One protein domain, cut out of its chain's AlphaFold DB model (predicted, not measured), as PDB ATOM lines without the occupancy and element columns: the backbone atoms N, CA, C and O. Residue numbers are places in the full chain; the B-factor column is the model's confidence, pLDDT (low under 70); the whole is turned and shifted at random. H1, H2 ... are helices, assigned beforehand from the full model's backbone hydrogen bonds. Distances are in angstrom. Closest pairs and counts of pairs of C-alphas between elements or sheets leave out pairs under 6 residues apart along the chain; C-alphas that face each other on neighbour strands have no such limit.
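This is residues 101 to 165 of the 165 residues of an uncharacterized protein of Saccharopolyspora dendranthemae (UniProt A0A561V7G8). A helical hairpin, H1 and H2, is joined to a steeply set third helix, H3, which packs on H2; a fourth helix, H4, folds back opposite to H1, and the two long helices, H1 and H4, come nearest to each other at the end where H3 leads into H4. The last part of H4 and the tail, residues 157 to 165, stick out. The printed part has 65 residues with four named helices, H1 to H4 in chain order, and no named strand: all helix. It is compact, with a radius of gyration of the C-alphas of 11.7 A, and only just elongated, spanning 36 by 23 by 19 A.

Begin with H1, residues 101 to 115, which touches H2, residues 120 to 129, with residues 110 to 114 alone. Look for their closest C-alphas at Leu 114 and Leu 123, 5.9 A apart; this hairpin has a shallow tilt of 21 degrees, opposite ways. H2 touches H3, residues 136 to 146, at a steep tilt of 47 degrees, with the C-alphas of Leu 127 and Pro 136 closest at 5.9 A. H4, residues 148 to 162, is close to H3 but not clearly touching, the closest C-alphas, Ile 143 and Thr 151, being 5.9 A apart. H4 is likewise close to H1 but not clearly touching, at His 115 and Leu 148, whose C-alphas are 7.3 A apart; their shallow tilt is 19 degrees, opposite ways. H1 and H3 are apart, as are H2 and H4. In H1, H2, H3 and H4 every O i to N i+4 pair is within hydrogen-bond range.

Find C-alpha 101 at (-20.078, -4.741, -28.446); from there H1 runs 20.7 A to C-alpha 115. H2 measures 14.2 A and H3 15.3 A. H4 runs 21.1 A to C-alpha 162 at (-20.295, -3.137, -43.877).

The farthest C-alphas, Asp 119 and Tyr 165, are 36.5 A apart. The printed part has no cut and no long link. Look for pLDDT under 70 at 15 residues, among them 101 to 107.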
ATOM      1  N   SER A 101     -19.846  -5.338 -29.775       56.00
ATOM      2  CA  SER A 101     -20.078  -4.741 -28.446       56.00
ATOM      3  C   SER A 101     -18.798  -4.241 -27.760       56.00
ATOM      4  O   SER A 101     -18.819  -3.209 -27.091       56.00
ATOM      5  N   VAL A 102     -17.659  -4.912 -27.973       60.78
ATOM      6  CA  VAL A 102     -16.349  -4.485 -27.452       60.78
ATOM      7  C   VAL A 102     -15.828  -3.295 -28.248       60.78
ATOM      8  O   VAL A 102     -15.290  -2.358 -27.655       60.78
ATOM      9  N   ARG A 103     -16.044  -3.287 -29.573       62.50
ATOM     10  CA  ARG A 103     -15.787  -2.105 -30.406       62.50
ATOM     11  C   ARG A 103     -16.629  -0.930 -29.925       62.50
ATOM     12  O   ARG A 103     -16.052   0.090 -29.580       62.50
ATOM     13  N   VAL A 104     -17.945  -1.082 -29.796       62.09
ATOM     14  CA  VAL A 104     -18.865  -0.021 -29.348       62.09
ATOM     15  C   VAL A 104     -18.516   0.479 -27.942       62.09
ATOM     16  O   VAL A 104     -18.498   1.686 -27.722       62.09
ATOM     17  N   ALA A 105     -18.161  -0.401 -27.000       64.81
ATOM     18  CA  ALA A 105     -17.747   0.005 -25.654       64.81
ATOM     19  C   ALA A 105     -16.403   0.755 -25.644       64.81
ATOM     20  O   ALA A 105     -16.246   1.740 -24.918       64.81
ATOM     21  N   ARG A 106     -15.433   0.318 -26.462       67.69
ATOM     22  CA  ARG A 106     -14.163   1.031 -26.650       67.69
ATOM     23  C   ARG A 106     -14.418   2.388 -27.310       67.69
ATOM     24  O   ARG A 106     -13.936   3.391 -26.802       67.69
ATOM     25  N   PHE A 107     -15.249   2.430 -28.350       69.31
ATOM     26  CA  PHE A 107     -15.645   3.650 -29.050       69.31
ATOM     27  C   PHE A 107     -16.391   4.629 -28.143       69.31
ATOM     28  O   PHE A 107     -16.076   5.808 -28.175       69.31
ATOM     29  N   GLY A 108     -17.288   4.179 -27.265       72.81
ATOM     30  CA  GLY A 108     -17.964   5.058 -26.304       72.81
ATOM     31  C   GLY A 108     -16.996   5.771 -25.351       72.81
ATOM     32  O   GLY A 108     -17.233   6.916 -24.968       72.81
ATOM     33  N   ARG A 109     -15.875   5.124 -25.004       78.12
ATOM     34  CA  ARG A 109     -14.795   5.754 -24.232       78.12
ATOM     35  C   ARG A 109     -14.043   6.788 -25.071       78.12
ATOM     36  O   ARG A 109     -13.870   7.907 -24.603       78.12
ATOM     37  N   VAL A 110     -13.691   6.441 -26.312       78.44
ATOM     38  CA  VAL A 110     -13.044   7.365 -27.260       78.44
ATOM     39  C   VAL A 110     -13.909   8.602 -27.495       78.44
ATOM     40  O   VAL A 110     -13.415   9.712 -27.398       78.44
ATOM     41  N   ILE A 111     -15.212   8.435 -27.719       73.81
ATOM     42  CA  ILE A 111     -16.162   9.537 -27.938       73.81
ATOM     43  C   ILE A 111     -16.163  10.507 -26.763       73.81
ATOM     44  O   ILE A 111     -16.146  11.716 -26.967       73.81
ATOM     45  N   ARG A 112     -16.165   9.984 -25.534       76.06
ATOM     46  CA  ARG A 112     -16.148  10.817 -24.331       76.06
ATOM     47  C   ARG A 112     -14.851  11.620 -24.223       76.06
ATOM     48  O   ARG A 112     -14.911  12.793 -23.881       76.06
ATOM     49  N   GLU A 113     -13.714  11.000 -24.527       79.38
ATOM     50  CA  GLU A 113     -12.407  11.669 -24.527       79.38
ATOM     51  C   GLU A 113     -12.307  12.718 -25.648       79.38
ATOM     52  O   GLU A 113     -11.847  13.826 -25.398       79.38
ATOM     53  N   LEU A 114     -12.823  12.424 -26.847       77.69
ATOM     54  CA  LEU A 114     -12.857  13.371 -27.968       77.69
ATOM     55  C   LEU A 114     -13.812  14.549 -27.713       77.69
ATOM     56  O   LEU A 114     -13.529  15.657 -28.141       77.69
ATOM     57  N   HIS A 115     -14.932  14.333 -27.015       76.69
ATOM     58  CA  HIS A 115     -15.882  15.402 -26.681       76.69
ATOM     59  C   HIS A 115     -15.325  16.399 -25.655       76.69
ATOM     60  O   HIS A 115     -15.741  17.549 -25.627       76.69
ATOM     61  N   LEU A 116     -14.390  15.954 -24.812       78.88
ATOM     62  CA  LEU A 116     -13.703  16.790 -23.823       78.88
ATOM     63  C   LEU A 116     -12.475  17.513 -24.402       78.88
ATOM     64  O   LEU A 116     -11.863  18.323 -23.713       78.88
ATOM     65  N   SER A 117     -12.100  17.200 -25.641       77.94
ATOM     66  CA  SER A 117     -10.890  17.684 -26.293       77.94
ATOM     67  C   SER A 117     -11.213  18.854 -27.221       77.94
ATOM     68  O   SER A 117     -11.826  18.661 -28.267       77.94
ATOM     69  N   GLU A 118     -10.749  20.056 -26.879       78.25
ATOM     70  CA  GLU A 118     -10.845  21.235 -27.757       78.25
ATOM     71  C   GLU A 118      -9.663  21.347 -28.739       78.25
ATOM     72  O   GLU A 118      -9.774  22.005 -29.774       78.25
ATOM     73  N   ASP A 119      -8.544  20.678 -28.440       84.75
ATOM     74  CA  ASP A 119      -7.303  20.753 -29.214       84.75
ATOM     75  C   ASP A 119      -7.182  19.613 -30.242       84.75
ATOM     76  O   ASP A 119      -7.467  18.445 -29.975       84.75
ATOM     77  N   GLU A 120      -6.720  19.958 -31.438       78.94
ATOM     78  CA  GLU A 120      -6.525  19.048 -32.563       78.94
ATOM     79  C   GLU A 120      -5.387  18.052 -32.315       78.94
ATOM     80  O   GLU A 120      -5.505  16.877 -32.671       78.94
ATOM     81  N   GLU A 121      -4.312  18.475 -31.640       82.81
ATOM     82  CA  GLU A 121      -3.242  17.550 -31.258       82.81
ATOM     83  C   GLU A 121      -3.729  16.488 -30.270       82.81
ATOM     84  O   GLU A 121      -3.348  15.318 -30.378       82.81
ATOM     85  N   GLU A 122      -4.584  16.881 -29.327       81.38
ATOM     86  CA  GLU A 122      -5.177  16.005 -28.317       81.38
ATOM     87  C   GLU A 122      -6.100  14.966 -28.984       81.38
ATOM     88  O   GLU A 122      -5.958  13.765 -28.727       81.38
ATOM     89  N   LEU A 123      -6.937  15.388 -29.947       76.94
ATOM     90  CA  LEU A 123      -7.760  14.492 -30.777       76.94
ATOM     91  C   LEU A 123      -6.898  13.457 -31.515       76.94
ATOM     92  O   LEU A 123      -7.182  12.257 -31.469       76.94
ATOM     93  N   LEU A 124      -5.815  13.890 -32.164       77.00
ATOM     94  CA  LEU A 124      -4.905  12.997 -32.887       77.00
ATOM     95  C   LEU A 124      -4.174  12.029 -31.953       77.00
ATOM     96  O   LEU A 124      -3.955  10.868 -32.317       77.00
ATOM     97  N   ARG A 125      -3.800  12.484 -30.751       83.38
ATOM     98  CA  ARG A 125      -3.175  11.646 -29.718       83.38
ATOM     99  C   ARG A 125      -4.138  10.559 -29.247       83.38
ATOM    100  O   ARG A 125      -3.731   9.400 -29.136       83.38
ATOM    101  N   ILE A 126      -5.405  10.906 -29.019       80.38
ATOM    102  CA  ILE A 126      -6.468   9.968 -28.631       80.38
ATOM    103  C   ILE A 126      -6.723   8.959 -29.762       80.38
ATOM    104  O   ILE A 126      -6.703   7.751 -29.526       80.38
ATOM    105  N   LEU A 127      -6.885   9.420 -31.005       78.62
ATOM    106  CA  LEU A 127      -7.140   8.545 -32.158       78.62
ATOM    107  C   LEU A 127      -5.996   7.548 -32.401       78.62
ATOM    108  O   LEU A 127      -6.253   6.353 -32.575       78.62
ATOM    109  N   ARG A 128      -4.735   7.997 -32.316       81.19
ATOM    110  CA  ARG A 128      -3.559   7.113 -32.414       81.19
ATOM    111  C   ARG A 128      -3.473   6.121 -31.259       81.19
ATOM    112  O   ARG A 128      -3.212   4.944 -31.489       81.19
ATOM    113  N   ARG A 129      -3.742   6.557 -30.021       82.12
ATOM    114  CA  ARG A 129      -3.764   5.677 -28.835       82.12
ATOM    115  C   ARG A 129      -4.748   4.516 -28.998       82.12
ATOM    116  O   ARG A 129      -4.528   3.443 -28.437       82.12
ATOM    117  N   HIS A 130      -5.820   4.719 -29.757       76.19
ATOM    118  CA  HIS A 130      -6.863   3.722 -29.968       76.19
ATOM    119  C   HIS A 130      -6.724   2.892 -31.255       76.19
ATOM    120  O   HIS A 130      -7.592   2.049 -31.494       76.19
ATOM    121  N   GLY A 131      -5.632   3.053 -32.016       70.69
ATOM    122  CA  GLY A 131      -5.346   2.253 -33.214       70.69
ATOM    123  C   GLY A 131      -6.298   2.547 -34.374       70.69
ATOM    124  O   GLY A 131      -6.730   1.637 -35.079       70.69
ATOM    125  N   VAL A 132      -6.723   3.808 -34.515       73.31
ATOM    126  CA  VAL A 132      -7.456   4.264 -35.700       73.31
ATOM    127  C   VAL A 132      -6.429   4.498 -36.807       73.31
ATOM    128  O   VAL A 132      -5.928   5.608 -36.977       73.31
ATOM    129  N   ASP A 133      -6.074   3.422 -37.505       63.09
ATOM    130  CA  ASP A 133      -4.925   3.405 -38.416       63.09
ATOM    131  C   ASP A 133      -5.241   3.989 -39.809       63.09
ATOM    132  O   ASP A 133      -4.343   4.482 -40.484       63.09
ATOM    133  N   ASP A 134      -6.515   4.009 -40.225       66.75
ATOM    134  CA  ASP A 134      -6.882   4.263 -41.630       66.75
ATOM    135  C   ASP A 134      -6.827   5.734 -42.090       66.75
ATOM    136  O   ASP A 134      -6.854   5.964 -43.293       66.75
ATOM    137  N   ALA A 135      -6.762   6.717 -41.178       70.81
ATOM    138  CA  ALA A 135      -6.458   8.144 -41.429       70.81
ATOM    139  C   ALA A 135      -6.924   9.001 -40.229       70.81
ATOM    140  O   ALA A 135      -7.973   9.657 -40.299       70.81
ATOM    141  N   PRO A 136      -6.182   9.025 -39.107       74.62
ATOM    142  CA  PRO A 136      -6.593   9.776 -37.916       74.62
ATOM    143  C   PRO A 136      -6.710  11.287 -38.181       74.62
ATOM    144  O   PRO A 136      -7.560  11.950 -37.594       74.62
ATOM    145  N   GLU A 137      -5.915  11.814 -39.115       76.75
ATOM    146  CA  GLU A 137      -5.906  13.227 -39.517       76.75
ATOM    147  C   GLU A 137      -7.173  13.636 -40.269       76.75
ATOM    148  O   GLU A 137      -7.806  14.631 -39.921       76.75
ATOM    149  N   ALA A 138      -7.609  12.826 -41.237       77.06
ATOM    150  CA  ALA A 138      -8.844  13.081 -41.973       77.06
ATOM    151  C   ALA A 138     -10.074  13.021 -41.054       77.06
ATOM    152  O   ALA A 138     -11.010  13.806 -41.214       77.06
ATOM    153  N   LEU A 139     -10.066  12.113 -40.070       76.50
ATOM    154  CA  LEU A 139     -11.150  11.987 -39.101       76.50
ATOM    155  C   LEU A 139     -11.180  13.169 -38.122       76.50
ATOM    156  O   LEU A 139     -12.255  13.707 -37.873       76.50
ATOM    157  N   ALA A 140     -10.024  13.608 -37.612       77.25
ATOM    158  CA  ALA A 140      -9.926  14.784 -36.748       77.25
ATOM    159  C   ALA A 140     -10.409  16.058 -37.468       77.25
ATOM    160  O   ALA A 140     -11.240  16.793 -36.931       77.25
ATOM    161  N   LEU A 141      -9.983  16.258 -38.721       79.94
ATOM    162  CA  LEU A 141     -10.456  17.350 -39.579       79.94
ATOM    163  C   LEU A 141     -11.968  17.290 -39.818       79.94
ATOM    164  O   LEU A 141     -12.646  18.314 -39.716       79.94
ATOM    165  N   LYS A 142     -12.520  16.101 -40.098       80.38
ATOM    166  CA  LYS A 142     -13.967  15.921 -40.303       80.38
ATOM    167  C   LYS A 142     -14.760  16.216 -39.024       80.38
ATOM    168  O   LYS A 142     -15.756  16.926 -39.096       80.38
ATOM    169  N   ILE A 143     -14.276  15.774 -37.857       80.38
ATOM    170  CA  ILE A 143     -14.878  16.078 -36.546       80.38
ATOM    171  C   ILE A 143     -14.888  17.588 -36.281       80.38
ATOM    172  O   ILE A 143     -15.913  18.120 -35.859       80.38
ATOM    173  N   LYS A 144     -13.778  18.284 -36.557       79.81
ATOM    174  CA  LYS A 144     -13.665  19.739 -36.367       79.81
ATOM    175  C   LYS A 144     -14.585  20.519 -37.313       79.81
ATOM    176  O   LYS A 144     -15.126  21.547 -36.920       79.81
ATOM    177  N   ARG A 145     -14.770  20.029 -38.545       86.00
ATOM    178  CA  ARG A 145     -15.602  20.672 -39.577       86.00
ATOM    179  C   ARG A 145     -17.098  20.442 -39.369       86.00
ATOM    180  O   ARG A 145     -17.870  21.393 -39.403       86.00
ATOM    181  N   ASP A 146     -17.500  19.187 -39.191       84.25
ATOM    182  CA  ASP A 146     -18.909  18.771 -39.240       84.25
ATOM    183  C   ASP A 146     -19.520  18.606 -37.836       84.25
ATOM    184  O   ASP A 146     -20.732  18.419 -37.689       84.25
ATOM    185  N   GLY A 147     -18.686  18.688 -36.798       79.62
ATOM    186  CA  GLY A 147     -19.040  18.356 -35.429       79.62
ATOM    187  C   GLY A 147     -18.975  16.850 -35.167       79.62
ATOM    188  O   GLY A 147     -19.180  16.007 -36.053       79.62
ATOM    189  N   LEU A 148     -18.702  16.510 -33.906       78.88
ATOM    190  CA  LEU A 148     -18.559  15.134 -33.435       78.88
ATOM    191  C   LEU A 148     -19.812  14.302 -33.772       78.88
ATOM    192  O   LEU A 148     -19.704  13.243 -34.386       78.88
ATOM    193  N   ASP A 149     -21.004  14.820 -33.469       77.75
ATOM    194  CA  ASP A 149     -22.273  14.092 -33.619       77.75
ATOM    195  C   ASP A 149     -22.619  13.726 -35.071       77.75
ATOM    196  O   ASP A 149     -23.075  12.608 -35.338       77.75
ATOM    197  N   ASN A 150     -22.382  14.631 -36.026       78.56
ATOM    198  CA  ASN A 150     -22.648  14.361 -37.443       78.56
ATOM    199  C   ASN A 150     -21.650  13.352 -38.008       78.56
ATOM    200  O   ASN A 150     -22.044  12.396 -38.679       78.56
ATOM    201  N   THR A 151     -20.370  13.511 -37.663       77.94
ATOM    202  CA  THR A 151     -19.319  12.574 -38.075       77.94
ATOM    203  C   THR A 151     -19.613  11.167 -37.540       77.94
ATOM    204  O   THR A 151     -19.431  10.177 -38.251       77.94
ATOM    205  N   TRP A 152     -20.177  11.058 -36.332       72.00
ATOM    206  CA  TRP A 152     -20.582   9.775 -35.753       72.00
ATOM    207  C   TRP A 152     -21.770   9.118 -36.434       72.00
ATOM    208  O   TRP A 152     -21.761   7.895 -36.608       72.00
ATOM    209  N   ARG A 153     -22.799   9.877 -36.826       77.25
ATOM    210  CA  ARG A 153     -23.922   9.293 -37.580       77.25
ATOM    211  C   ARG A 153     -23.427   8.641 -38.862       77.25
ATOM    212  O   ARG A 153     -23.822   7.517 -39.152       77.25
ATOM    213  N   GLU A 154     -22.502   9.295 -39.549       75.75
ATOM    214  CA  GLU A 154     -21.929   8.786 -40.788       75.75
ATOM    215  C   GLU A 154     -21.083   7.523 -40.576       75.75
ATOM    216  O   GLU A 154     -21.315   6.499 -41.217       75.75
ATOM    217  N   VAL A 155     -20.139   7.556 -39.628       71.81
ATOM    218  CA  VAL A 155     -19.254   6.411 -39.346       71.81
ATOM    219  C   VAL A 155     -20.053   5.213 -38.826       71.81
ATOM    220  O   VAL A 155     -19.832   4.082 -39.255       71.81
ATOM    221  N   SER A 156     -21.024   5.441 -37.939       69.31
ATOM    222  CA  SER A 156     -21.888   4.371 -37.421       69.31
ATOM    223  C   SER A 156     -22.827   3.790 -38.481       69.31
ATOM    224  O   SER A 156     -23.226   2.628 -38.373       69.31
ATOM    225  N   TRP A 157     -23.199   4.577 -39.493       74.62
ATOM    226  CA  TRP A 157     -23.944   4.088 -40.647       74.62
ATOM    227  C   TRP A 157     -23.050   3.221 -41.537       74.62
ATOM    228  O   TRP A 157     -23.408   2.078 -41.801       74.62
ATOM    229  N   GLN A 158     -21.844   3.682 -41.887       73.94
ATOM    230  CA  GLN A 158     -20.901   2.905 -42.706       73.94
ATOM    231  C   GLN A 158     -20.484   1.580 -42.057       73.94
ATOM    232  O   GLN A 158     -20.374   0.563 -42.742       73.94
ATOM    233  N   LEU A 159     -20.274   1.571 -40.736       64.31
ATOM    234  CA  LEU A 159     -19.958   0.349 -39.996       64.31
ATOM    235  C   LEU A 159     -21.119  -0.653 -40.030       64.31
ATOM    236  O   LEU A 159     -20.878  -1.836 -40.248       64.31
ATOM    237  N   ARG A 160     -22.367  -0.187 -39.878       68.06
ATOM    238  CA  ARG A 160     -23.562  -1.041 -40.002       68.06
ATOM    239  C   ARG A 160     -23.783  -1.543 -41.426       68.06
ATOM    240  O   ARG A 160     -24.240  -2.666 -41.606       68.06
ATOM    241  N   GLU A 161     -23.465  -0.732 -42.430       73.81
ATOM    242  CA  GLU A 161     -23.590  -1.127 -43.834       73.81
ATOM    243  C   GLU A 161     -22.571  -2.213 -44.196       73.81
ATOM    244  O   GLU A 161     -22.931  -3.201 -44.825       73.81
ATOM    245  N   ARG A 162     -21.325  -2.097 -43.713       68.75
ATOM    246  CA  ARG A 162     -20.295  -3.137 -43.877       68.75
ATOM    247  C   ARG A 162     -20.608  -4.451 -43.164       68.75
ATOM    248  O   ARG A 162     -20.030  -5.457 -43.532       68.75
ATOM    249  N   GLU A 163     -21.463  -4.457 -42.145       63.62
ATOM    250  CA  GLU A 163     -21.903  -5.698 -41.486       63.62
ATOM    251  C   GLU A 163     -23.026  -6.413 -42.261       63.62
ATOM    252  O   GLU A 163     -23.302  -7.582 -41.993       63.62
ATOM    253  N   ARG A 164     -23.688  -5.732 -43.210       70.38
ATOM    254  CA  ARG A 164     -24.747  -6.326 -44.046       70.38
ATOM    255  C   ARG A 164     -24.228  -7.057 -45.287       70.38
ATOM    256  O   ARG A 164     -25.012  -7.791 -45.889       70.38
ATOM    257  N   TYR A 165     -22.961  -6.868 -45.652       62.47
ATOM    258  CA  TYR A 165     -22.311  -7.446 -46.832       62.47
ATOM    259  C   TYR A 165     -21.103  -8.287 -46.426       62.47
ATOM    260  O   TYR A 165     -20.911  -9.353 -47.049       62.47
TER     261      TYR A 165